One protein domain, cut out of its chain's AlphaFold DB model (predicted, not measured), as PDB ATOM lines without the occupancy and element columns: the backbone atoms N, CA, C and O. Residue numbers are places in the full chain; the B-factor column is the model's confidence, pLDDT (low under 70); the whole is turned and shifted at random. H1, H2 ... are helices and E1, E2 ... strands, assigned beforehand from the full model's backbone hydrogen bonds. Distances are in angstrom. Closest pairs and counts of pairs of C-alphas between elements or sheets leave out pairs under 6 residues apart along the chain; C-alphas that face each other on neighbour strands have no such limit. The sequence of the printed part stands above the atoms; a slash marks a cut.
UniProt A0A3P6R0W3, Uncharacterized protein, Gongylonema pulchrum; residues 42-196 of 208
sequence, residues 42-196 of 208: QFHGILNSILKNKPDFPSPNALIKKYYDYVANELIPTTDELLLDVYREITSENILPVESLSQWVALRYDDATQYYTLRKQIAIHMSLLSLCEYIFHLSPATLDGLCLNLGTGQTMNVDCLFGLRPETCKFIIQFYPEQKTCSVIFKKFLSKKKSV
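This is residues 42 to 196 of the 208 residues of an uncharacterized protein of Gongylonema pulchrum (UniProt A0A3P6R0W3). The long helix H5 and the small strand hairpin E1 E2 packed on it make a body with H6 also along H5, while the helical hairpin H2 H3 reaches away as an arm. H1 stands between body and arm, near E1 at Phe 43 and touching Pro 60 of H2, and H4 is set crosswise to H1, close to H5 and H6 and apart from the arm. The printed part has 155 residues with six named helices and two named strands, in the order H1 H2 H3 H4 H5 E1 E2 H6; of the 81 residues in named elements helices hold 74 and strands 7, the class being mostly helix, and the two-stranded sheet is antiparallel. It is compact, with a radius of gyration of the C-alphas of 17.3 A, and only just flat, spanning 52 by 42 by 23 A.

E1, residues 146 to 149, and E2, residues 155 to 157, form an antiparallel hairpin; N 147 and O 156 are 2.8 A apart, within hydrogen-bond range. The closest C-alphas of E2 and H5, residues 112 to 136, are Thr 155 and His 125, 5.6 A apart. H5, with residues 123 to 130 alone, touches H6, residues 181 to 190, at a shallow tilt of 27 degrees, opposite ways; the closest C-alphas, Ser 130 and Cys 182, are 5.8 A apart. H1, residues 43 to 51, comes nearest E1 at C-alphas Phe 43 and Leu 146, 5.8 A. H1 touches H4, residues 100 to 106, about perpendicular at 80 degrees, with C-alphas Ile 50 and Ser 100 closest at 6.8 A. H2, residues 60 to 71, touches H1 with residue 60 alone, its C-alpha 5.9 A from that of Asn 48. H2 and H3, residues 80 to 90, form a helical hairpin at 25 degrees; C-alphas Leu 63 and Ile 90 are closest, 6.4 A. In the six helices every O i to N i+4 pair is within hydrogen-bond range.

H5 is 35.9 A long, from C-alpha 112 at (13.015, 33.408, -16.614); H2 is 17.1 A and H3 15.3 A. H6 ends at C-alpha 190, (2.476, 33.644, -4.145).

The farthest C-alphas, Leu 75 and Thr 113, are 54.0 A apart; residues 72 to 77 stand free. The printed part has no cut. The link from E2 to H6 is long, 23 residues. Residues 163 to 196 have pLDDT under 70.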
ATOM      1  N   GLN A  42      10.151  15.272  -3.548       90.25
ATOM      2  CA  GLN A  42       9.255  15.334  -2.394       90.25
ATOM      3  C   GLN A  42       9.435  16.658  -1.654       90.25
ATOM      4  O   GLN A  42      10.561  17.148  -1.505       90.25
ATOM      5  N   PHE A  43       8.345  17.221  -1.139       89.38
ATOM      6  CA  PHE A  43       8.399  18.467  -0.375       89.38
ATOM      7  C   PHE A  43       9.222  18.331   0.908       89.38
ATOM      8  O   PHE A  43       9.911  19.283   1.275       89.38
ATOM      9  N   HIS A  44       9.242  17.153   1.537       89.12
ATOM     10  CA  HIS A  44      10.160  16.852   2.635       89.12
ATOM     11  C   HIS A  44      11.623  17.040   2.216       89.12
ATOM     12  O   HIS A  44      12.384  17.746   2.879       89.12
ATOM     13  N   GLY A  45      12.018  16.466   1.075       90.88
ATOM     14  CA  GLY A  45      13.366  16.610   0.525       90.88
ATOM     15  C   GLY A  45      13.709  18.062   0.178       90.88
ATOM     16  O   GLY A  45      14.822  18.521   0.447       90.88
ATOM     17  N   ILE A  46      12.737  18.815  -0.352       91.00
ATOM     18  CA  ILE A  46      12.879  20.254  -0.607       91.00
ATOM     19  C   ILE A  46      13.140  20.998   0.707       91.00
ATOM     20  O   ILE A  46      14.144  21.703   0.814       91.00
ATOM     21  N   LEU A  47      12.295  20.804   1.722       89.94
ATOM     22  CA  LEU A  47      12.444  21.451   3.026       89.94
ATOM     23  C   LEU A  47      13.787  21.103   3.675       89.94
ATOM     24  O   LEU A  47      14.496  21.994   4.132       89.94
ATOM     25  N   ASN A  48      14.181  19.830   3.642       92.31
ATOM     26  CA  ASN A  48      15.466  19.384   4.166       92.31
ATOM     27  C   ASN A  48      16.642  20.087   3.474       92.31
ATOM     28  O   ASN A  48      17.566  20.561   4.125       92.31
ATOM     29  N   SER A  49      16.589  20.237   2.151       91.00
ATOM     30  CA  SER A  49      17.644  20.940   1.414       91.00
ATOM     31  C   SER A  49      17.687  22.454   1.667       91.00
ATOM     32  O   SER A  49      18.767  23.038   1.607       91.00
ATOM     33  N   ILE A  50      16.546  23.083   1.976       89.44
ATOM     34  CA  ILE A  50      16.471  24.492   2.395       89.44
ATOM     35  C   ILE A  50      17.107  24.666   3.781       89.44
ATOM     36  O   ILE A  50      17.869  25.606   4.005       89.44
ATOM     37  N   LEU A  51      16.810  23.746   4.699       89.44
ATOM     38  CA  LEU A  51      17.253  23.795   6.091       89.44
ATOM     39  C   LEU A  51      18.707  23.358   6.296       89.44
ATOM     40  O   LEU A  51      19.330  23.783   7.259       89.44
ATOM     41  N   LYS A  52      19.289  22.580   5.377       87.88
ATOM     42  CA  LYS A  52      20.644  22.013   5.504       87.88
ATOM     43  C   LYS A  52      21.742  23.029   5.863       87.88
ATOM     44  O   LYS A  52      22.722  22.662   6.500       87.88
ATOM     45  N   ASN A  53      21.584  24.291   5.461       79.19
ATOM     46  CA  ASN A  53      22.556  25.362   5.712       79.19
ATOM     47  C   ASN A  53      22.190  26.260   6.912       79.19
ATOM     48  O   ASN A  53      22.831  27.289   7.120       79.19
ATOM     49  N   LYS A  54      21.142  25.925   7.671       81.94
ATOM     50  CA  LYS A  54      20.698  26.664   8.857       81.94
ATOM     51  C   LYS A  54      21.289  26.005  10.111       81.94
ATOM     52  O   LYS A  54      20.984  24.839  10.360       81.94
ATOM     53  N   PRO A  55      22.113  26.716  10.902       78.69
ATOM     54  CA  PRO A  55      22.819  26.121  12.039       78.69
ATOM     55  C   PRO A  55      21.867  25.652  13.145       78.69
ATOM     56  O   PRO A  55      22.056  24.572  13.694       78.69
ATOM     57  N   ASP A  56      20.811  26.421  13.415       80.38
ATOM     58  CA  ASP A  56      19.891  26.141  14.523       80.38
ATOM     59  C   ASP A  56      18.908  25.001  14.203       80.38
ATOM     60  O   ASP A  56      18.434  24.305  15.099       80.38
ATOM     61  N   PHE A  57      18.610  24.786  12.915       83.88
ATOM     62  CA  PHE A  57      17.617  23.818  12.442       83.88
ATOM     63  C   PHE A  57      18.074  23.152  11.142       83.88
ATOM     64  O   PHE A  57      17.566  23.489  10.073       83.88
ATOM     65  N   PRO A  58      19.010  22.188  11.204       84.75
ATOM     66  CA  PRO A  58      19.608  21.598  10.007       84.75
ATOM     67  C   PRO A  58      18.684  20.615   9.271       84.75
ATOM     68  O   PRO A  58      19.031  20.141   8.192       84.75
ATOM     69  N   SER A  59      17.529  20.261   9.850       88.38
ATOM     70  CA  SER A  59      16.587  19.297   9.272       88.38
ATOM     71  C   SER A  59      15.137  19.565   9.702       88.38
ATOM     72  O   SER A  59      14.917  20.173  10.755       88.38
ATOM     73  N   PRO A  60      14.133  19.060   8.955       86.62
ATOM     74  CA  PRO A  60      12.728  19.124   9.363       86.62
ATOM     75  C   PRO A  60      12.487  18.466  10.728       86.62
ATOM     76  O   PRO A  60      11.731  18.984  11.545       86.62
ATOM     77  N   ASN A  61      13.198  17.371  11.017       86.75
ATOM     78  CA  ASN A  61      13.091  16.649  12.285       86.75
ATOM     79  C   ASN A  61      13.527  17.499  13.484       86.75
ATOM     80  O   ASN A  61      12.977  17.335  14.566       86.75
ATOM     81  N   ALA A  62      14.472  18.429  13.307       87.06
ATOM     82  CA  ALA A  62      14.866  19.355  14.369       87.06
ATOM     83  C   ALA A  62      13.731  20.332  14.731       87.06
ATOM     84  O   ALA A  62      13.537  20.634  15.907       87.06
ATOM     85  N   LEU A  63      12.945  20.778  13.742       84.81
ATOM     86  CA  LEU A  63      11.762  21.619  13.973       84.81
ATOM     87  C   LEU A  63      10.670  20.841  14.712       84.81
ATOM     88  O   LEU A  63      10.087  21.349  15.669       84.81
ATOM     89  N   ILE A  64      10.429  19.595  14.295       86.50
ATOM     90  CA  ILE A  64       9.463  18.698  14.940       86.50
ATOM     91  C   ILE A  64       9.884  18.420  16.383       86.50
ATOM     92  O   ILE A  64       9.071  18.534  17.296       86.50
ATOM     93  N   LYS A  65      11.163  18.099  16.601       88.25
ATOM     94  CA  LYS A  65      11.708  17.866  17.937       88.25
ATOM     95  C   LYS A  65      11.483  19.078  18.834       88.25
ATOM     96  O   LYS A  65      10.943  18.913  19.915       88.25
ATOM     97  N   LYS A  66      11.807  20.284  18.360       86.25
ATOM     98  CA  LYS A  66      11.582  21.514  19.123       86.25
ATOM     99  C   LYS A  66      10.118  21.675  19.532       86.25
ATOM    100  O   LYS A  66       9.853  21.971  20.688       86.25
ATOM    101  N   TYR A  67       9.174  21.436  18.619       87.19
ATOM    102  CA  TYR A  67       7.747  21.459  18.951       87.19
ATOM    103  C   TYR A  67       7.404  20.488  20.091       87.19
ATOM    104  O   TYR A  67       6.764  20.883  21.064       87.19
ATOM    105  N   TYR A  68       7.874  19.241  20.009       86.62
ATOM    106  CA  TYR A  68       7.623  18.251  21.056       86.62
ATOM    107  C   TYR A  68       8.362  18.541  22.361       86.62
ATOM    108  O   TYR A  68       7.796  18.274  23.411       86.62
ATOM    109  N   ASP A  69       9.556  19.131  22.328       87.44
ATOM    110  CA  ASP A  69      10.286  19.535  23.535       87.44
ATOM    111  C   ASP A  69       9.482  20.575  24.347       87.44
ATOM    112  O   ASP A  69       9.524  20.560  25.576       87.44
ATOM    113  N   TYR A  70       8.695  21.440  23.689       83.38
ATOM    114  CA  TYR A  70       7.772  22.362  24.369       83.38
ATOM    115  C   TYR A  70       6.499  21.681  24.867       83.38
ATOM    116  O   TYR A  70       6.071  21.941  25.988       83.38
ATOM    117  N   VAL A  71       5.882  20.824  24.049       81.88
ATOM    118  CA  VAL A  71       4.617  20.158  24.406       81.88
ATOM    119  C   VAL A  71       4.817  19.106  25.500       81.88
ATOM    120  O   VAL A  71       3.953  18.936  26.351       81.88
ATOM    121  N   ALA A  72       5.951  18.409  25.497       84.94
ATOM    122  CA  ALA A  72       6.289  17.390  26.489       84.94
ATOM    123  C   ALA A  72       6.801  17.981  27.814       84.94
ATOM    124  O   ALA A  72       7.074  17.231  28.749       84.94
ATOM    125  N   ASN A  73       6.961  19.303  27.909       84.62
ATOM    126  CA  ASN A  73       7.424  19.940  29.130       84.62
ATOM    127  C   ASN A  73       6.298  19.988  30.172       84.62
ATOM    128  O   ASN A  73       5.488  20.911  30.183       84.62
ATOM    129  N   GLU A  74       6.276  19.006  31.076       74.12
ATOM    130  CA  GLU A  74       5.260  18.860  32.132       74.12
ATOM    131  C   GLU A  74       5.156  20.071  33.079       74.12
ATOM    132  O   GLU A  74       4.152  20.236  33.769       74.12
ATOM    133  N   LEU A  75       6.176  20.939  33.115       76.19
ATOM    134  CA  LEU A  75       6.192  22.151  33.939       76.19
ATOM    135  C   LEU A  75       5.375  23.299  33.330       76.19
ATOM    136  O   LEU A  75       5.032  24.241  34.046       76.19
ATOM    137  N   ILE A  76       5.095  23.261  32.023       76.56
ATOM    138  CA  ILE A  76       4.413  24.337  31.303       76.56
ATOM    139  C   ILE A  76       3.054  23.815  30.828       76.56
ATOM    140  O   ILE A  76       3.004  22.898  30.006       76.56
ATOM    141  N   PRO A  77       1.928  24.388  31.292       80.06
ATOM    142  CA  PRO A  77       0.624  23.987  30.789       80.06
ATOM    143  C   PRO A  77       0.536  24.285  29.290       80.06
ATOM    144  O   PRO A  77       0.841  25.393  28.844       80.06
ATOM    145  N   THR A  78       0.107  23.300  28.503       82.94
ATOM    146  CA  THR A  78      -0.086  23.474  27.062       82.94
ATOM    147  C   THR A  78      -1.296  24.374  26.810       82.94
ATOM    148  O   THR A  78      -2.440  23.929  26.891       82.94
ATOM    149  N   THR A  79      -1.045  25.651  26.527       86.31
ATOM    150  CA  THR A  79      -2.064  26.641  26.150       86.31
ATOM    151  C   THR A  79      -2.019  26.936  24.651       86.31
ATOM    152  O   THR A  79      -0.989  26.749  23.999       86.31
ATOM    153  N   ASP A  80      -3.122  27.445  24.095       84.44
ATOM    154  CA  ASP A  80      -3.174  27.872  22.688       84.44
ATOM    155  C   ASP A  80      -2.128  28.956  22.377       84.44
ATOM    156  O   ASP A  80      -1.538  28.960  21.299       84.44
ATOM    157  N   GLU A  81      -1.848  29.845  23.333       87.44
ATOM    158  CA  GLU A  81      -0.814  30.879  23.211       87.44
ATOM    159  C   GLU A  81       0.586  30.270  23.079       87.44
ATOM    160  O   GLU A  81       1.319  30.632  22.159       87.44
ATOM    161  N   LEU A  82       0.922  29.276  23.912       86.00
ATOM    162  CA  LEU A  82       2.191  28.553  23.816       86.00
ATOM    163  C   LEU A  82       2.334  27.870  22.450       86.00
ATOM    164  O   LEU A  82       3.379  27.967  21.809       86.00
ATOM    165  N   LEU A  83       1.280  27.200  21.979       84.25
ATOM    166  CA  LEU A  83       1.283  26.536  20.673       84.25
ATOM    167  C   LEU A  83       1.475  27.536  19.523       84.25
ATOM    168  O   LEU A  83       2.218  27.255  18.578       84.25
ATOM    169  N   LEU A  84       0.836  28.705  19.599       86.19
ATOM    170  CA  LEU A  84       0.996  29.778  18.618       86.19
ATOM    171  C   LEU A  84       2.400  30.379  18.641       86.19
ATOM    172  O   LEU A  84       2.944  30.661  17.571       86.19
ATOM    173  N   ASP A  85       2.995  30.561  19.814       87.81
ATOM    174  CA  ASP A  85       4.343  31.105  19.951       87.81
ATOM    175  C   ASP A  85       5.393  30.142  19.401       87.81
ATOM    176  O   ASP A  85       6.218  30.543  18.577       87.81
ATOM    177  N   VAL A  86       5.291  28.851  19.729       86.81
ATOM    178  CA  VAL A  86       6.149  27.806  19.152       86.81
ATOM    179  C   VAL A  86       5.981  27.746  17.632       86.81
ATOM    180  O   VAL A  86       6.965  27.683  16.892       86.81
ATOM    181  N   TYR A  87       4.746  27.828  17.127       84.62
ATOM    182  CA  TYR A  87       4.489  27.874  15.688       84.62
ATOM    183  C   TYR A  87       5.118  29.106  15.017       84.62
ATOM    184  O   TYR A  87       5.760  28.986  13.968       84.62
ATOM    185  N   ARG A  88       4.963  30.298  15.606       86.12
ATOM    186  CA  ARG A  88       5.554  31.550  15.101       86.12
ATOM    187  C   ARG A  88       7.072  31.494  15.102       86.12
ATOM    188  O   ARG A  88       7.693  31.968  14.156       86.12
ATOM    189  N   GLU A  89       7.660  30.894  16.127       86.06
ATOM    190  CA  GLU A  89       9.100  30.726  16.228       86.06
ATOM    191  C   GLU A  89       9.623  29.797  15.126       86.06
ATOM    192  O   GLU A  89      10.476  30.209  14.340       86.06
ATOM    193  N   ILE A  90       9.055  28.590  15.003       83.75
ATOM    194  CA  ILE A  90       9.424  27.575  13.998       83.75
ATOM    195  C   ILE A  90       9.221  28.094  12.565       83.75
ATOM    196  O   ILE A  90       9.963  27.728  11.654       83.75
ATOM    197  N   THR A  91       8.228  28.959  12.350       81.69
ATOM    198  CA  THR A  91       7.922  29.548  11.036       81.69
ATOM    199  C   THR A  91       8.483  30.954  10.828       81.69
ATOM    200  O   THR A  91       8.139  31.598   9.831       81.69
ATOM    201  N   SER A  92       9.346  31.419  11.735       84.81
ATOM    202  CA  SER A  92       9.953  32.748  11.687       84.81
ATOM    203  C   SER A  92      10.789  32.963  10.425       84.81
ATOM    204  O   SER A  92      11.346  32.023   9.850       84.81
ATOM    205  N   GLU A  93      10.934  34.226  10.009       81.06
ATOM    206  CA  GLU A  93      11.746  34.587   8.837       81.06
ATOM    207  C   GLU A  93      13.216  34.166   8.977       81.06
ATOM    208  O   GLU A  93      13.872  33.892   7.975       81.06
ATOM    209  N   ASN A  94      13.729  34.047  10.205       81.44
ATOM    210  CA  ASN A  94      15.097  33.596  10.459       81.44
ATOM    211  C   ASN A  94      15.292  32.121  10.084       81.44
ATOM    212  O   ASN A  94      16.318  31.756   9.498       81.44
ATOM    213  N   ILE A  95      14.299  31.278  10.376       82.44
ATOM    214  CA  ILE A  95      14.352  29.836  10.122       82.44
ATOM    215  C   ILE A  95      13.911  29.538   8.691       82.44
ATOM    216  O   ILE A  95      14.683  28.982   7.906       82.44
ATOM    217  N   LEU A  96      12.690  29.944   8.340       83.19
ATOM    218  CA  LEU A  96      12.060  29.629   7.064       83.19
ATOM    219  C   LEU A  96      11.470  30.896   6.423       83.19
ATOM    220  O   LEU A  96      10.254  31.116   6.494       83.19
ATOM    221  N   PRO A  97      12.311  31.715   5.757       83.06
ATOM    222  CA  PRO A  97      11.852  32.860   4.980       83.06
ATOM    223  C   PRO A  97      10.706  32.490   4.035       83.06
ATOM    224  O   PRO A  97      10.708  31.408   3.438       83.06
ATOM    225  N   VAL A  98       9.763  33.408   3.827       79.00
ATOM    226  CA  VAL A  98       8.606  33.197   2.933       79.00
ATOM    227  C   VAL A  98       9.043  32.811   1.511       79.00
ATOM    228  O   VAL A  98       8.423  31.961   0.876       79.00
ATOM    229  N   GLU A  99      10.176  33.350   1.060       81.88
ATOM    230  CA  GLU A  99      10.762  33.103  -0.262       81.88
ATOM    231  C   GLU A  99      11.618  31.826  -0.349       81.88
ATOM    232  O   GLU A  99      12.224  31.561  -1.382       81.88
ATOM    233  N   SER A 100      11.705  31.001   0.698       85.75
ATOM    234  CA  SER A 100      12.632  29.853   0.703       85.75
ATOM    235  C   SER A 100      12.367  28.872  -0.441       85.75
ATOM    236  O   SER A 100      13.289  28.433  -1.127       85.75
ATOM    237  N   LEU A 101      11.091  28.557  -0.690       85.06
ATOM    238  CA  LEU A 101      10.700  27.668  -1.783       85.06
ATOM    239  C   LEU A 101      10.941  28.322  -3.152       85.06
ATOM    240  O   LEU A 101      11.436  27.665  -4.066       85.06
ATOM    241  N   SER A 102      10.630  29.612  -3.300       85.06
ATOM    242  CA  SER A 102      10.819  30.337  -4.563       85.06
ATOM    243  C   SER A 102      12.306  30.448  -4.917       85.06
ATOM    244  O   SER A 102      12.684  30.170  -6.054       85.06
ATOM    245  N   GLN A 103      13.166  30.745  -3.939       87.00
ATOM    246  CA  GLN A 103      14.622  30.764  -4.085       87.00
ATOM    247  C   GLN A 103      15.179  29.382  -4.428       87.00
ATOM    248  O   GLN A 103      15.986  29.253  -5.350       87.00
ATOM    249  N   TRP A 104      14.716  28.337  -3.736       89.88
ATOM    250  CA  TRP A 104      15.146  26.967  -4.001       89.88
ATOM    251  C   TRP A 104      14.824  26.522  -5.432       89.88
ATOM    252  O   TRP A 104      15.660  25.911  -6.104       89.88
ATOM    253  N   VAL A 105      13.626  26.857  -5.916       88.44
ATOM    254  CA  VAL A 105      13.205  26.566  -7.290       88.44
ATOM    255  C   VAL A 105      13.999  27.415  -8.284       88.44
ATOM    256  O   VAL A 105      14.511  26.878  -9.261       88.44
ATOM    257  N   ALA A 106      14.161  28.718  -8.038       87.50
ATOM    258  CA  ALA A 106      14.847  29.644  -8.944       87.50
ATOM    259  C   ALA A 106      16.334  29.314  -9.174       87.50
ATOM    260  O   ALA A 106      16.919  29.763 -10.157       87.50
ATOM    261  N   LEU A 107      16.968  28.544  -8.285       88.31
ATOM    262  CA  LEU A 107      18.337  28.050  -8.472       88.31
ATOM    263  C   LEU A 107      18.458  26.958  -9.546       88.31
ATOM    264  O   LEU A 107      19.569  26.648  -9.955       88.31
ATOM    265  N   ARG A 108      17.340  26.371  -9.986       87.44
ATOM    266  CA  ARG A 108      17.299  25.228 -10.913       87.44
ATOM    267  C   ARG A 108      16.849  25.595 -12.331       87.44
ATOM    268  O   ARG A 108      16.690  24.701 -13.153       87.44
ATOM    269  N   TYR A 109      16.632  26.883 -12.604       84.81
ATOM    270  CA  TYR A 109      16.234  27.397 -13.916       84.81
ATOM    271  C   TYR A 109      17.117  28.568 -14.315       84.81
ATOM    272  O   TYR A 109      17.220  29.547 -13.573       84.81
ATOM    273  N   ASP A 110      17.676  28.484 -15.517       85.19
ATOM    274  CA  ASP A 110      18.445  29.573 -16.119       85.19
ATOM    275  C   ASP A 110      17.539  30.575 -16.848       85.19
ATOM    276  O   ASP A 110      17.814  31.775 -16.861       85.19
ATOM    277  N   ASP A 111      16.429  30.095 -17.419       87.81
ATOM    278  CA  ASP A 111      15.475  30.916 -18.159       87.81
ATOM    279  C   ASP A 111      14.319  31.425 -17.277       87.81
ATOM    280  O   ASP A 111      13.612  30.672 -16.594       87.81
ATOM    281  N   ALA A 112      14.086  32.736 -17.340       85.81
ATOM    282  CA  ALA A 112      13.015  33.408 -16.614       85.81
ATOM    283  C   ALA A 112      11.618  32.991 -17.105       85.81
ATOM    284  O   ALA A 112      10.680  32.926 -16.302       85.81
ATOM    285  N   THR A 113      11.475  32.669 -18.396       88.44
ATOM    286  CA  THR A 113      10.192  32.265 -18.993       88.44
ATOM    287  C   THR A 113       9.772  30.881 -18.502       88.44
ATOM    288  O   THR A 113       8.623  30.685 -18.088       88.44
ATOM    289  N   GLN A 114      10.709  29.932 -18.465       86.81
ATOM    290  CA  GLN A 114      10.508  28.603 -17.889       86.81
ATOM    291  C   GLN A 114      10.159  28.682 -16.401       86.81
ATOM    292  O   GLN A 114       9.166  28.091 -15.978       86.81
ATOM    293  N   TYR A 115      10.886  29.483 -15.616       86.94
ATOM    294  CA  TYR A 115      10.568  29.687 -14.200       86.94
ATOM    295  C   TYR A 115       9.166  30.282 -13.986       86.94
ATOM    296  O   TYR A 115       8.418  29.838 -13.112       86.94
ATOM    297  N   TYR A 116       8.771  31.279 -14.783       86.62
ATOM    298  CA  TYR A 116       7.428  31.855 -14.709       86.62
ATOM    299  C   TYR A 116       6.342  30.818 -15.022       86.62
ATOM    300  O   TYR A 116       5.362  30.702 -14.280       86.62
ATOM    301  N   THR A 117       6.541  30.040 -16.088       87.81
ATOM    302  CA  THR A 117       5.613  28.982 -16.503       87.81
ATOM    303  C   THR A 117       5.477  27.919 -15.420       87.81
ATOM    304  O   THR A 117       4.361  27.556 -15.054       87.81
ATOM    305  N   LEU A 118       6.594  27.495 -14.827       88.25
ATOM    306  CA  LEU A 118       6.608  26.545 -13.724       88.25
ATOM    307  C   LEU A 118       5.797  27.045 -12.528       88.25
ATOM    308  O   LEU A 118       4.933  26.332 -12.028       88.25
ATOM    309  N   ARG A 119       6.035  28.281 -12.073       86.81
ATOM    310  CA  ARG A 119       5.290  28.849 -10.939       86.81
ATOM    311  C   ARG A 119       3.789  28.877 -11.192       86.81
ATOM    312  O   ARG A 119       3.014  28.622 -10.274       86.81
ATOM    313  N   LYS A 120       3.386  29.178 -12.430       86.19
ATOM    314  CA  LYS A 120       1.982  29.147 -12.843       86.19
ATOM    315  C   LYS A 120       1.407  27.733 -12.727       86.19
ATOM    316  O   LYS A 120       0.322  27.588 -12.174       86.19
ATOM    317  N   GLN A 121       2.130  26.712 -13.185       87.62
ATOM    318  CA  GLN A 121       1.689  25.317 -13.083       87.62
ATOM    319  C   GLN A 121       1.599  24.848 -11.629       87.62
ATOM    320  O   GLN A 121       0.550  24.355 -11.220       87.62
ATOM    321  N   ILE A 122       2.624  25.108 -10.813       87.62
ATOM    322  CA  ILE A 122       2.621  24.769  -9.379       87.62
ATOM    323  C   ILE A 122       1.401  25.378  -8.694       87.62
ATOM    324  O   ILE A 122       0.706  24.706  -7.939       87.62
ATOM    325  N   ALA A 123       1.114  26.649  -8.977       85.12
ATOM    326  CA  ALA A 123      -0.042  27.321  -8.415       85.12
ATOM    327  C   ALA A 123      -1.358  26.619  -8.815       85.12
ATOM    328  O   ALA A 123      -2.178  26.284  -7.958       85.12
ATOM    329  N   ILE A 124      -1.547  26.352 -10.106       85.25
ATOM    330  CA  ILE A 124      -2.746  25.680 -10.615       85.25
ATOM    331  C   ILE A 124      -2.919  24.308  -9.947       85.25
ATOM    332  O   ILE A 124      -3.969  24.054  -9.355       85.25
ATOM    333  N   HIS A 125      -1.887  23.464  -9.948       86.06
ATOM    334  CA  HIS A 125      -1.970  22.112  -9.391       86.06
ATOM    335  C   HIS A 125      -2.150  22.093  -7.867       86.06
ATOM    336  O   HIS A 125      -2.978  21.337  -7.369       86.06
ATOM    337  N   MET A 126      -1.479  22.973  -7.117       84.44
ATOM    338  CA  MET A 126      -1.671  23.079  -5.662       84.44
ATOM    339  C   MET A 126      -3.074  23.566  -5.295       84.44
ATOM    340  O   MET A 126      -3.664  23.085  -4.326       84.44
ATOM    341  N   SER A 127      -3.632  24.501  -6.071       83.38
ATOM    342  CA  SER A 127      -5.004  24.968  -5.861       83.38
ATOM    343  C   SER A 127      -6.023  23.862  -6.137       83.38
ATOM    344  O   SER A 127      -6.931  23.650  -5.334       83.38
ATOM    345  N   LEU A 128      -5.821  23.097  -7.213       83.12
ATOM    346  CA  LEU A 128      -6.671  21.970  -7.571       83.12
ATOM    347  C   LEU A 128      -6.594  20.858  -6.522       83.12
ATOM    348  O   LEU A 128      -7.632  20.379  -6.081       83.12
ATOM    349  N   LEU A 129      -5.391  20.516  -6.054       82.25
ATOM    350  CA  LEU A 129      -5.196  19.531  -4.992       82.25
ATOM    351  C   LEU A 129      -5.919  19.949  -3.704       82.25
ATOM    352  O   LEU A 129      -6.635  19.138  -3.129       82.25
ATOM    353  N   SER A 130      -5.823  21.223  -3.305       80.44
ATOM    354  CA  SER A 130      -6.535  21.732  -2.122       80.44
ATOM    355  C   SER A 130      -8.061  21.696  -2.267       80.44
ATOM    356  O   SER A 130      -8.779  21.471  -1.295       80.44
ATOM    357  N   LEU A 131      -8.569  21.897  -3.486       80.38
ATOM    358  CA  LEU A 131      -9.993  21.784  -3.774       80.38
ATOM    359  C   LEU A 131     -10.447  20.322  -3.704       80.38
ATOM    360  O   LEU A 131     -11.505  20.038  -3.153       80.38
ATOM    361  N   CYS A 132      -9.646  19.395  -4.229       79.31
ATOM    362  CA  CYS A 132      -9.923  17.963  -4.165       79.31
ATOM    363  C   CYS A 132      -9.862  17.420  -2.738       79.31
ATOM    364  O   CYS A 132     -10.738  16.651  -2.360       79.31
ATOM    365  N   GLU A 133      -8.892  17.860  -1.938       78.50
ATOM    366  CA  GLU A 133      -8.802  17.548  -0.508       78.50
ATOM    367  C   GLU A 133     -10.099  17.931   0.219       78.50
ATOM    368  O   GLU A 133     -10.667  17.122   0.950       78.50
ATOM    369  N   TYR A 134     -10.631  19.122  -0.079       76.25
ATOM    370  CA  TYR A 134     -11.887  19.613   0.484       76.25
ATOM    371  C   TYR A 134     -13.127  18.854  -0.018       76.25
ATOM    372  O   TYR A 134     -13.952  18.437   0.790       76.25
ATOM    373  N   ILE A 135     -13.276  18.673  -1.336       80.25
ATOM    374  CA  ILE A 135     -14.474  18.060  -1.944       80.25
ATOM    375  C   ILE A 135     -14.562  16.565  -1.632       80.25
ATOM    376  O   ILE A 135     -15.642  16.061  -1.333       80.25
ATOM    377  N   PHE A 136     -13.443  15.850  -1.741       76.25
ATOM    378  CA  PHE A 136     -13.400  14.397  -1.572       76.25
ATOM    379  C   PHE A 136     -13.054  13.970  -0.155       76.25
ATOM    380  O   PHE A 136     -12.969  12.769   0.099       76.25
ATOM    381  N   HIS A 137     -12.867  14.928   0.758       73.69
ATOM    382  CA  HIS A 137     -12.542  14.635   2.144       73.69
ATOM    383  C   HIS A 137     -11.298  13.740   2.268       73.69
ATOM    384  O   HIS A 137     -11.279  12.753   3.008       73.69
ATOM    385  N   LEU A 138     -10.267  14.067   1.488       75.12
ATOM    386  CA  LEU A 138      -8.999  13.344   1.526       75.12
ATOM    387  C   LEU A 138      -8.248  13.680   2.815       75.12
ATOM    388  O   LEU A 138      -8.448  14.738   3.411       75.12
ATOM    389  N   SER A 139      -7.366  12.780   3.238       74.00
ATOM    390  CA  SER A 139      -6.383  13.086   4.269       74.00
ATOM    391  C   SER A 139      -5.528  14.284   3.838       74.00
ATOM    392  O   SER A 139      -5.159  14.360   2.658       74.00
ATOM    393  N   PRO A 140      -5.157  15.183   4.767       71.06
ATOM    394  CA  PRO A 140      -4.266  16.289   4.452       71.06
ATOM    395  C   PRO A 140      -2.967  15.803   3.815       71.06
ATOM    396  O   PRO A 140      -2.376  14.820   4.265       71.06
ATOM    397  N   ALA A 141      -2.513  16.499   2.773       76.50
ATOM    398  CA  ALA A 141      -1.260  16.151   2.114       76.50
ATOM    399  C   ALA A 141      -0.079  16.315   3.086       76.50
ATOM    400  O   ALA A 141       0.162  17.405   3.619       76.50
ATOM    401  N   THR A 142       0.669  15.235   3.298       82.00
ATOM    402  CA  THR A 142       1.915  15.239   4.071       82.00
ATOM    403  C   THR A 142       3.071  15.740   3.201       82.00
ATOM    404  O   THR A 142       3.016  15.698   1.970       82.00
ATOM    405  N   LEU A 143       4.151  16.229   3.823       83.56
ATOM    406  CA  LEU A 143       5.346  16.652   3.077       83.56
ATOM    407  C   LEU A 143       6.047  15.480   2.369       83.56
ATOM    408  O   LEU A 143       6.750  15.709   1.384       83.56
ATOM    409  N   ASP A 144       5.861  14.260   2.873       83.75
ATOM    410  CA  ASP A 144       6.433  13.034   2.312       83.75
ATOM    411  C   ASP A 144       5.623  12.530   1.108       83.75
ATOM    412  O   ASP A 144       6.204  12.157   0.088       83.75
ATOM    413  N   GLY A 145       4.289  12.608   1.181       82.94
ATOM    414  CA  GLY A 145       3.388  12.224   0.092       82.94
ATOM    415  C   GLY A 145       3.316  13.256  -1.035       82.94
ATOM    416  O   GLY A 145       3.075  12.905  -2.194       82.94
ATOM    417  N   LEU A 146       3.555  14.536  -0.738       87.25
ATOM    418  CA  LEU A 146       3.505  15.605  -1.731       87.25
ATOM    419  C   LEU A 146       4.797  15.670  -2.558       87.25
ATOM    420  O   LEU A 146       5.889  15.914  -2.041       87.25
ATOM    421  N   CYS A 147       4.652  15.551  -3.874       89.19
ATOM    422  CA  CYS A 147       5.741  15.603  -4.841       89.19
ATOM    423  C   CYS A 147       5.569  16.755  -5.840       89.19
ATOM    424  O   CYS A 147       4.458  17.093  -6.250       89.19
ATOM    425  N   LEU A 148       6.691  17.328  -6.273       90.12
ATOM    426  CA  LEU A 148       6.804  18.359  -7.299       90.12
ATOM    427  C   LEU A 148       7.649  17.844  -8.464       90.12
ATOM    428  O   LEU A 148       8.826  17.527  -8.292       90.12
ATOM    429  N   ASN A 149       7.077  17.827  -9.665       89.62
ATOM    430  CA  ASN A 149       7.822  17.585 -10.891       89.62
ATOM    431  C   ASN A 149       8.357  18.914 -11.439       89.62
ATOM    432  O   ASN A 149       7.594  19.737 -11.937       89.62
ATOM    433  N   LEU A 150       9.668  19.133 -11.382       88.19
ATOM    434  CA  LEU A 150      10.304  20.324 -11.947       88.19
ATOM    435  C   LEU A 150      10.249  20.339 -13.482       88.19
ATOM    436  O   LEU A 150      10.145  21.396 -14.082       88.19
ATOM    437  N   GLY A 151      10.225  19.189 -14.153       84.94
ATOM    438  CA  GLY A 151      10.125  19.167 -15.616       84.94
ATOM    439  C   GLY A 151       8.821  19.769 -16.153       84.94
ATOM    440  O   GLY A 151       8.816  20.326 -17.247       84.94
ATOM    441  N   THR A 152       7.725  19.653 -15.395       84.69
ATOM    442  CA  THR A 152       6.371  20.030 -15.843       84.69
ATOM    443  C   THR A 152       5.681  21.064 -14.950       84.69
ATOM    444  O   THR A 152       4.738  21.718 -15.386       84.69
ATOM    445  N   GLY A 153       6.127  21.231 -13.705       86.06
ATOM    446  CA  GLY A 153       5.460  22.038 -12.677       86.06
ATOM    447  C   GLY A 153       4.243  21.373 -12.042       86.06
ATOM    448  O   GLY A 153       3.528  22.026 -11.285       86.06
ATOM    449  N   GLN A 154       4.002  20.093 -12.336       87.50
ATOM    450  CA  GLN A 154       2.910  19.327 -11.746       87.50
ATOM    451  C   GLN A 154       3.211  18.993 -10.286       87.50
ATOM    452  O   GLN A 154       4.305  18.521  -9.964       87.50
ATOM    453  N   THR A 155       2.226  19.210  -9.417       87.12
ATOM    454  CA  THR A 155       2.237  18.704  -8.045       87.12
ATOM    455  C   THR A 155       1.276  17.531  -7.924       87.12
ATOM    456  O   THR A 155       0.169  17.566  -8.465       87.12
ATOM    457  N   MET A 156       1.712  16.479  -7.238       85.38
ATOM    458  CA  MET A 156       0.937  15.257  -7.026       85.38
ATOM    459  C   MET A 156       1.050  14.818  -5.572       85.38
ATOM    460  O   MET A 156       2.101  14.996  -4.957       85.38
ATOM    461  N   ASN A 157      -0.024  14.250  -5.036       84.38
ATOM    462  CA  ASN A 157      -0.007  13.591  -3.739       84.38
ATOM    463  C   ASN A 157      -0.033  12.075  -3.957       84.38
ATOM    464  O   ASN A 157      -0.968  11.556  -4.568       84.38
ATOM    465  N   VAL A 158       1.001  11.389  -3.480       81.19
ATOM    466  CA  VAL A 158       1.139   9.930  -3.570       81.19
ATOM    467  C   VAL A 158       0.293   9.242  -2.489       81.19
ATOM    468  O   VAL A 158      -0.250   8.168  -2.727       81.19
ATOM    469  N   ASP A 159       0.064   9.922  -1.363       74.81
ATOM    470  CA  ASP A 159      -0.685   9.415  -0.210       74.81
ATOM    471  C   ASP A 159      -2.135   9.927  -0.222       74.81
ATOM    472  O   ASP A 159      -2.603  10.610   0.693       74.81
ATOM    473  N   CYS A 160      -2.865   9.647  -1.306       70.44
ATOM    474  CA  CYS A 160      -4.287   9.982  -1.405       70.44
ATOM    475  C   CYS A 160      -5.136   8.955  -0.643       70.44
ATOM    476  O   CYS A 160      -5.706   8.040  -1.239       70.44
ATOM    477  N   LEU A 161      -5.235   9.105   0.678       70.81
ATOM    478  CA  LEU A 161      -6.161   8.329   1.498       70.81
ATOM    479  C   LEU A 161      -7.461   9.110   1.700       70.81
ATOM    480  O   LEU A 161      -7.456  10.326   1.881       70.81
ATOM    481  N   PHE A 162      -8.597   8.420   1.690       70.00
ATOM    482  CA  PHE A 162      -9.854   9.028   2.119       70.00
ATOM    483  C   PHE A 162      -9.826   9.178   3.642       70.00
ATOM    484  O   PHE A 162      -9.539   8.213   4.349       70.00
ATOM    485  N   GLY A 163     -10.161  10.359   4.166       60.59
ATOM    486  CA  GLY A 163     -10.204  10.653   5.607       60.59
ATOM    487  C   GLY A 163     -11.352   9.966   6.363       60.59
ATOM    488  O   GLY A 163     -11.791  10.443   7.412       60.59
ATOM    489  N   LEU A 164     -11.878   8.867   5.821       61.03
ATOM    490  CA  LEU A 164     -12.998   8.103   6.350       61.03
ATOM    491  C   LEU A 164     -12.467   6.911   7.147       61.03
ATOM    492  O   LEU A 164     -11.634   6.153   6.656       61.03
ATOM    493  N   ARG A 165     -12.993   6.685   8.358       57.25
ATOM    494  CA  ARG A 165     -12.821   5.387   9.027       57.25
ATOM    495  C   ARG A 165     -13.440   4.295   8.153       57.25
ATOM    496  O   ARG A 165     -14.652   4.373   7.936       57.25
ATOM    497  N   PRO A 166     -12.684   3.260   7.744       57.12
ATOM    498  CA  PRO A 166     -13.205   2.174   6.911       57.12
ATOM    499  C   PRO A 166     -14.431   1.484   7.524       57.12
ATOM    500  O   PRO A 166     -15.336   1.068   6.815       57.12
ATOM    501  N   GLU A 167     -14.480   1.409   8.856       51.62
ATOM    502  CA  GLU A 167     -15.503   0.674   9.608       51.62
ATOM    503  C   GLU A 167     -16.763   1.493   9.920       51.62
ATOM    504  O   GLU A 167     -17.820   0.931  10.184       51.62
ATOM    505  N   THR A 168     -16.668   2.827   9.942       55.28
ATOM    506  CA  THR A 168     -17.774   3.690  10.406       55.28
ATOM    507  C   THR A 168     -18.165   4.779   9.416       55.28
ATOM    508  O   THR A 168     -19.127   5.498   9.680       55.28
ATOM    509  N   CYS A 169     -17.414   4.954   8.320       54.31
ATOM    510  CA  CYS A 169     -17.504   6.105   7.413       54.31
ATOM    511  C   CYS A 169     -17.532   7.457   8.154       54.31
ATOM    512  O   CYS A 169     -18.042   8.453   7.646       54.31
ATOM    513  N   LYS A 170     -16.999   7.501   9.382       49.69
ATOM    514  CA  LYS A 170     -16.863   8.719  10.176       49.69
ATOM    515  C   LYS A 170     -15.483   9.293   9.943       49.69
ATOM    516  O   LYS A 170     -14.491   8.565   9.989       49.69
ATOM    517  N   PHE A 171     -15.428  10.604   9.785       53.12
ATOM    518  CA  PHE A 171     -14.181  11.346   9.744       53.12
ATOM    519  C   PHE A 171     -13.301  10.996  10.951       53.12
ATOM    520  O   PHE A 171     -13.760  10.980  12.105       53.12
ATOM    521  N   ILE A 172     -12.038  10.665  10.687       52.44
ATOM    522  CA  ILE A 172     -10.999  10.697  11.717       52.44
ATOM    523  C   ILE A 172     -10.679  12.180  11.867       52.44
ATOM    524  O   ILE A 172     -10.111  12.794  10.973       52.44
ATOM    525  N   ILE A 173     -11.211  12.792  12.918       45.22
ATOM    526  CA  ILE A 173     -11.219  14.244  13.099       45.22
ATOM    527  C   ILE A 173      -9.788  14.800  13.049       45.22
ATOM    528  O   ILE A 173      -8.976  14.478  13.908       45.22
ATOM    529  N   GLN A 174      -9.556  15.739  12.134       42.16
ATOM    530  CA  GLN A 174      -9.019  17.057  12.472       42.16
ATOM    531  C   GLN A 174      -9.782  18.091  11.639       42.16
ATOM    532  O   GLN A 174      -9.447  18.398  10.499       42.16
ATOM    533  N   PHE A 175     -10.880  18.596  12.207       38.34
ATOM    534  CA  PHE A 175     -11.507  19.818  11.717       38.34
ATOM    535  C   PHE A 175     -10.547  20.973  11.996       38.34
ATOM    536  O   PHE A 175     -10.589  21.598  13.049       38.34
ATOM    537  N   TYR A 176      -9.707  21.278  11.020       41.88
ATOM    538  CA  TYR A 176      -9.289  22.644  10.791       41.88
ATOM    539  C   TYR A 176      -9.937  23.055   9.470       41.88
ATOM    540  O   TYR A 176      -9.414  22.701   8.414       41.88
ATOM    541  N   PRO A 177     -11.046  23.816   9.475       38.41
ATOM    542  CA  PRO A 177     -11.593  24.386   8.237       38.41
ATOM    543  C   PRO A 177     -10.563  25.258   7.478       38.41
ATOM    544  O   PRO A 177     -10.775  25.624   6.321       38.41
ATOM    545  N   GLU A 178      -9.422  25.556   8.113       39.88
ATOM    546  CA  GLU A 178      -8.323  26.358   7.590       39.88
ATOM    547  C   GLU A 178      -6.958  25.651   7.487       39.88
ATOM    548  O   GLU A 178      -6.039  26.281   6.951       39.88
ATOM    549  N   GLN A 179      -6.776  24.380   7.906       42.81
ATOM    550  CA  GLN A 179      -5.532  23.663   7.560       42.81
ATOM    551  C   GLN A 179      -5.597  23.277   6.094       42.81
ATOM    552  O   GLN A 179      -5.948  22.178   5.696       42.81
ATOM    553  N   LYS A 180      -5.232  24.248   5.275       49.81
ATOM    554  CA  LYS A 180      -4.938  24.049   3.880       49.81
ATOM    555  C   LYS A 180      -3.425  23.960   3.802       49.81
ATOM    556  O   LYS A 180      -2.795  24.963   3.494       49.81
ATOM    557  N   THR A 181      -2.811  22.817   4.103       50.59
ATOM    558  CA  THR A 181      -1.345  22.651   3.981       50.59
ATOM    559  C   THR A 181      -0.884  23.112   2.597       50.59
ATOM    560  O   THR A 181       0.012  23.949   2.461       50.59
ATOM    561  N   CYS A 182      -1.641  22.721   1.568       47.06
ATOM    562  CA  CYS A 182      -1.462  23.205   0.209       47.06
ATOM    563  C   CYS A 182      -1.720  24.714   0.055       47.06
ATOM    564  O   CYS A 182      -0.946  25.377  -0.632       47.06
ATOM    565  N   SER A 183      -2.737  25.304   0.709       44.97
ATOM    566  CA  SER A 183      -2.995  26.752   0.599       44.97
ATOM    567  C   SER A 183      -2.118  27.651   1.484       44.97
ATOM    568  O   SER A 183      -1.998  28.833   1.166       44.97
ATOM    569  N   VAL A 184      -1.476  27.147   2.539       51.31
ATOM    570  CA  VAL A 184      -0.452  27.861   3.322       51.31
ATOM    571  C   VAL A 184       0.848  27.912   2.525       51.31
ATOM    572  O   VAL A 184       1.416  28.993   2.361       51.31
ATOM    573  N   ILE A 185       1.264  26.780   1.942       51.09
ATOM    574  CA  ILE A 185       2.395  26.718   1.003       51.09
ATOM    575  C   ILE A 185       2.127  27.638  -0.197       51.09
ATOM    576  O   ILE A 185       2.975  28.450  -0.552       51.09
ATOM    577  N   PHE A 186       0.922  27.589  -0.769       49.62
ATOM    578  CA  PHE A 186       0.501  28.445  -1.882       49.62
ATOM    579  C   PHE A 186       0.478  29.941  -1.526       49.62
ATOM    580  O   PHE A 186       0.974  30.754  -2.304       49.62
ATOM    581  N   LYS A 187      -0.049  30.325  -0.351       50.31
ATOM    582  CA  LYS A 187      -0.051  31.725   0.118       50.31
ATOM    583  C   LYS A 187       1.369  32.247   0.345       50.31
ATOM    584  O   LYS A 187       1.651  33.373  -0.059       50.31
ATOM    585  N   LYS A 188       2.268  31.445   0.933       51.53
ATOM    586  CA  LYS A 188       3.686  31.816   1.084       51.53
ATOM    587  C   LYS A 188       4.389  31.917  -0.278       51.53
ATOM    588  O   LYS A 188       5.085  32.890  -0.519       51.53
ATOM    589  N   PHE A 189       4.131  30.990  -1.200       49.47
ATOM    590  CA  PHE A 189       4.746  30.960  -2.535       49.47
ATOM    591  C   PHE A 189       4.288  32.090  -3.476       49.47
ATOM    592  O   PHE A 189       5.041  32.515  -4.353       49.47
ATOM    593  N   LEU A 190       3.048  32.567  -3.327       47.44
ATOM    594  CA  LEU A 190       2.476  33.644  -4.145       47.44
ATOM    595  C   LEU A 190       2.566  35.032  -3.510       47.44
ATOM    596  O   LEU A 190       2.185  36.007  -4.167       47.44
ATOM    597  N   SER A 191       3.050  35.140  -2.269       46.56
ATOM    598  CA  SER A 191       3.287  36.431  -1.629       46.56
ATOM    599  C   SER A 191       4.314  37.205  -2.455       46.56
ATOM    600  O   SER A 191       5.507  36.934  -2.436       46.56
ATOM    601  N   LYS A 192       3.838  38.143  -3.276       46.22
ATOM    602  CA  LYS A 192       4.689  38.983  -4.114       46.22
ATOM    603  C   LYS A 192       5.500  39.917  -3.218       46.22
ATOM    604  O   LYS A 192       4.988  40.958  -2.810       46.22
ATOM    605  N   LYS A 193       6.803  39.675  -3.095       43.78
ATOM    606  CA  LYS A 193       7.768  40.776  -3.190       43.78
ATOM    607  C   LYS A 193       8.565  40.639  -4.483       43.78
ATOM    608  O   LYS A 193       9.133  39.601  -4.810       43.78
ATOM    609  N   LYS A 194       8.534  41.711  -5.279       44.47
ATOM    610  CA  LYS A 194       9.449  41.923  -6.402       44.47
ATOM    611  C   LYS A 194      10.877  41.884  -5.840       44.47
ATOM    612  O   LYS A 194      11.318  42.907  -5.338       44.47
ATOM    613  N   SER A 195      11.595  40.767  -5.890       48.28
ATOM    614  CA  SER A 195      13.029  40.836  -5.566       48.28
ATOM    615  C   SER A 195      13.884  39.717  -6.138       48.28
ATOM    616  O   SER A 195      14.900  40.044  -6.715       48.28
ATOM    617  N   VAL A 196      13.504  38.437  -6.144       52.84
ATOM    618  CA  VAL A 196      14.531  37.395  -6.408       52.84
ATOM    619  C   VAL A 196      15.169  37.444  -7.815       52.84
ATOM    620  O   VAL A 196      16.372  37.232  -7.952       52.84
TER     621      VAL A 196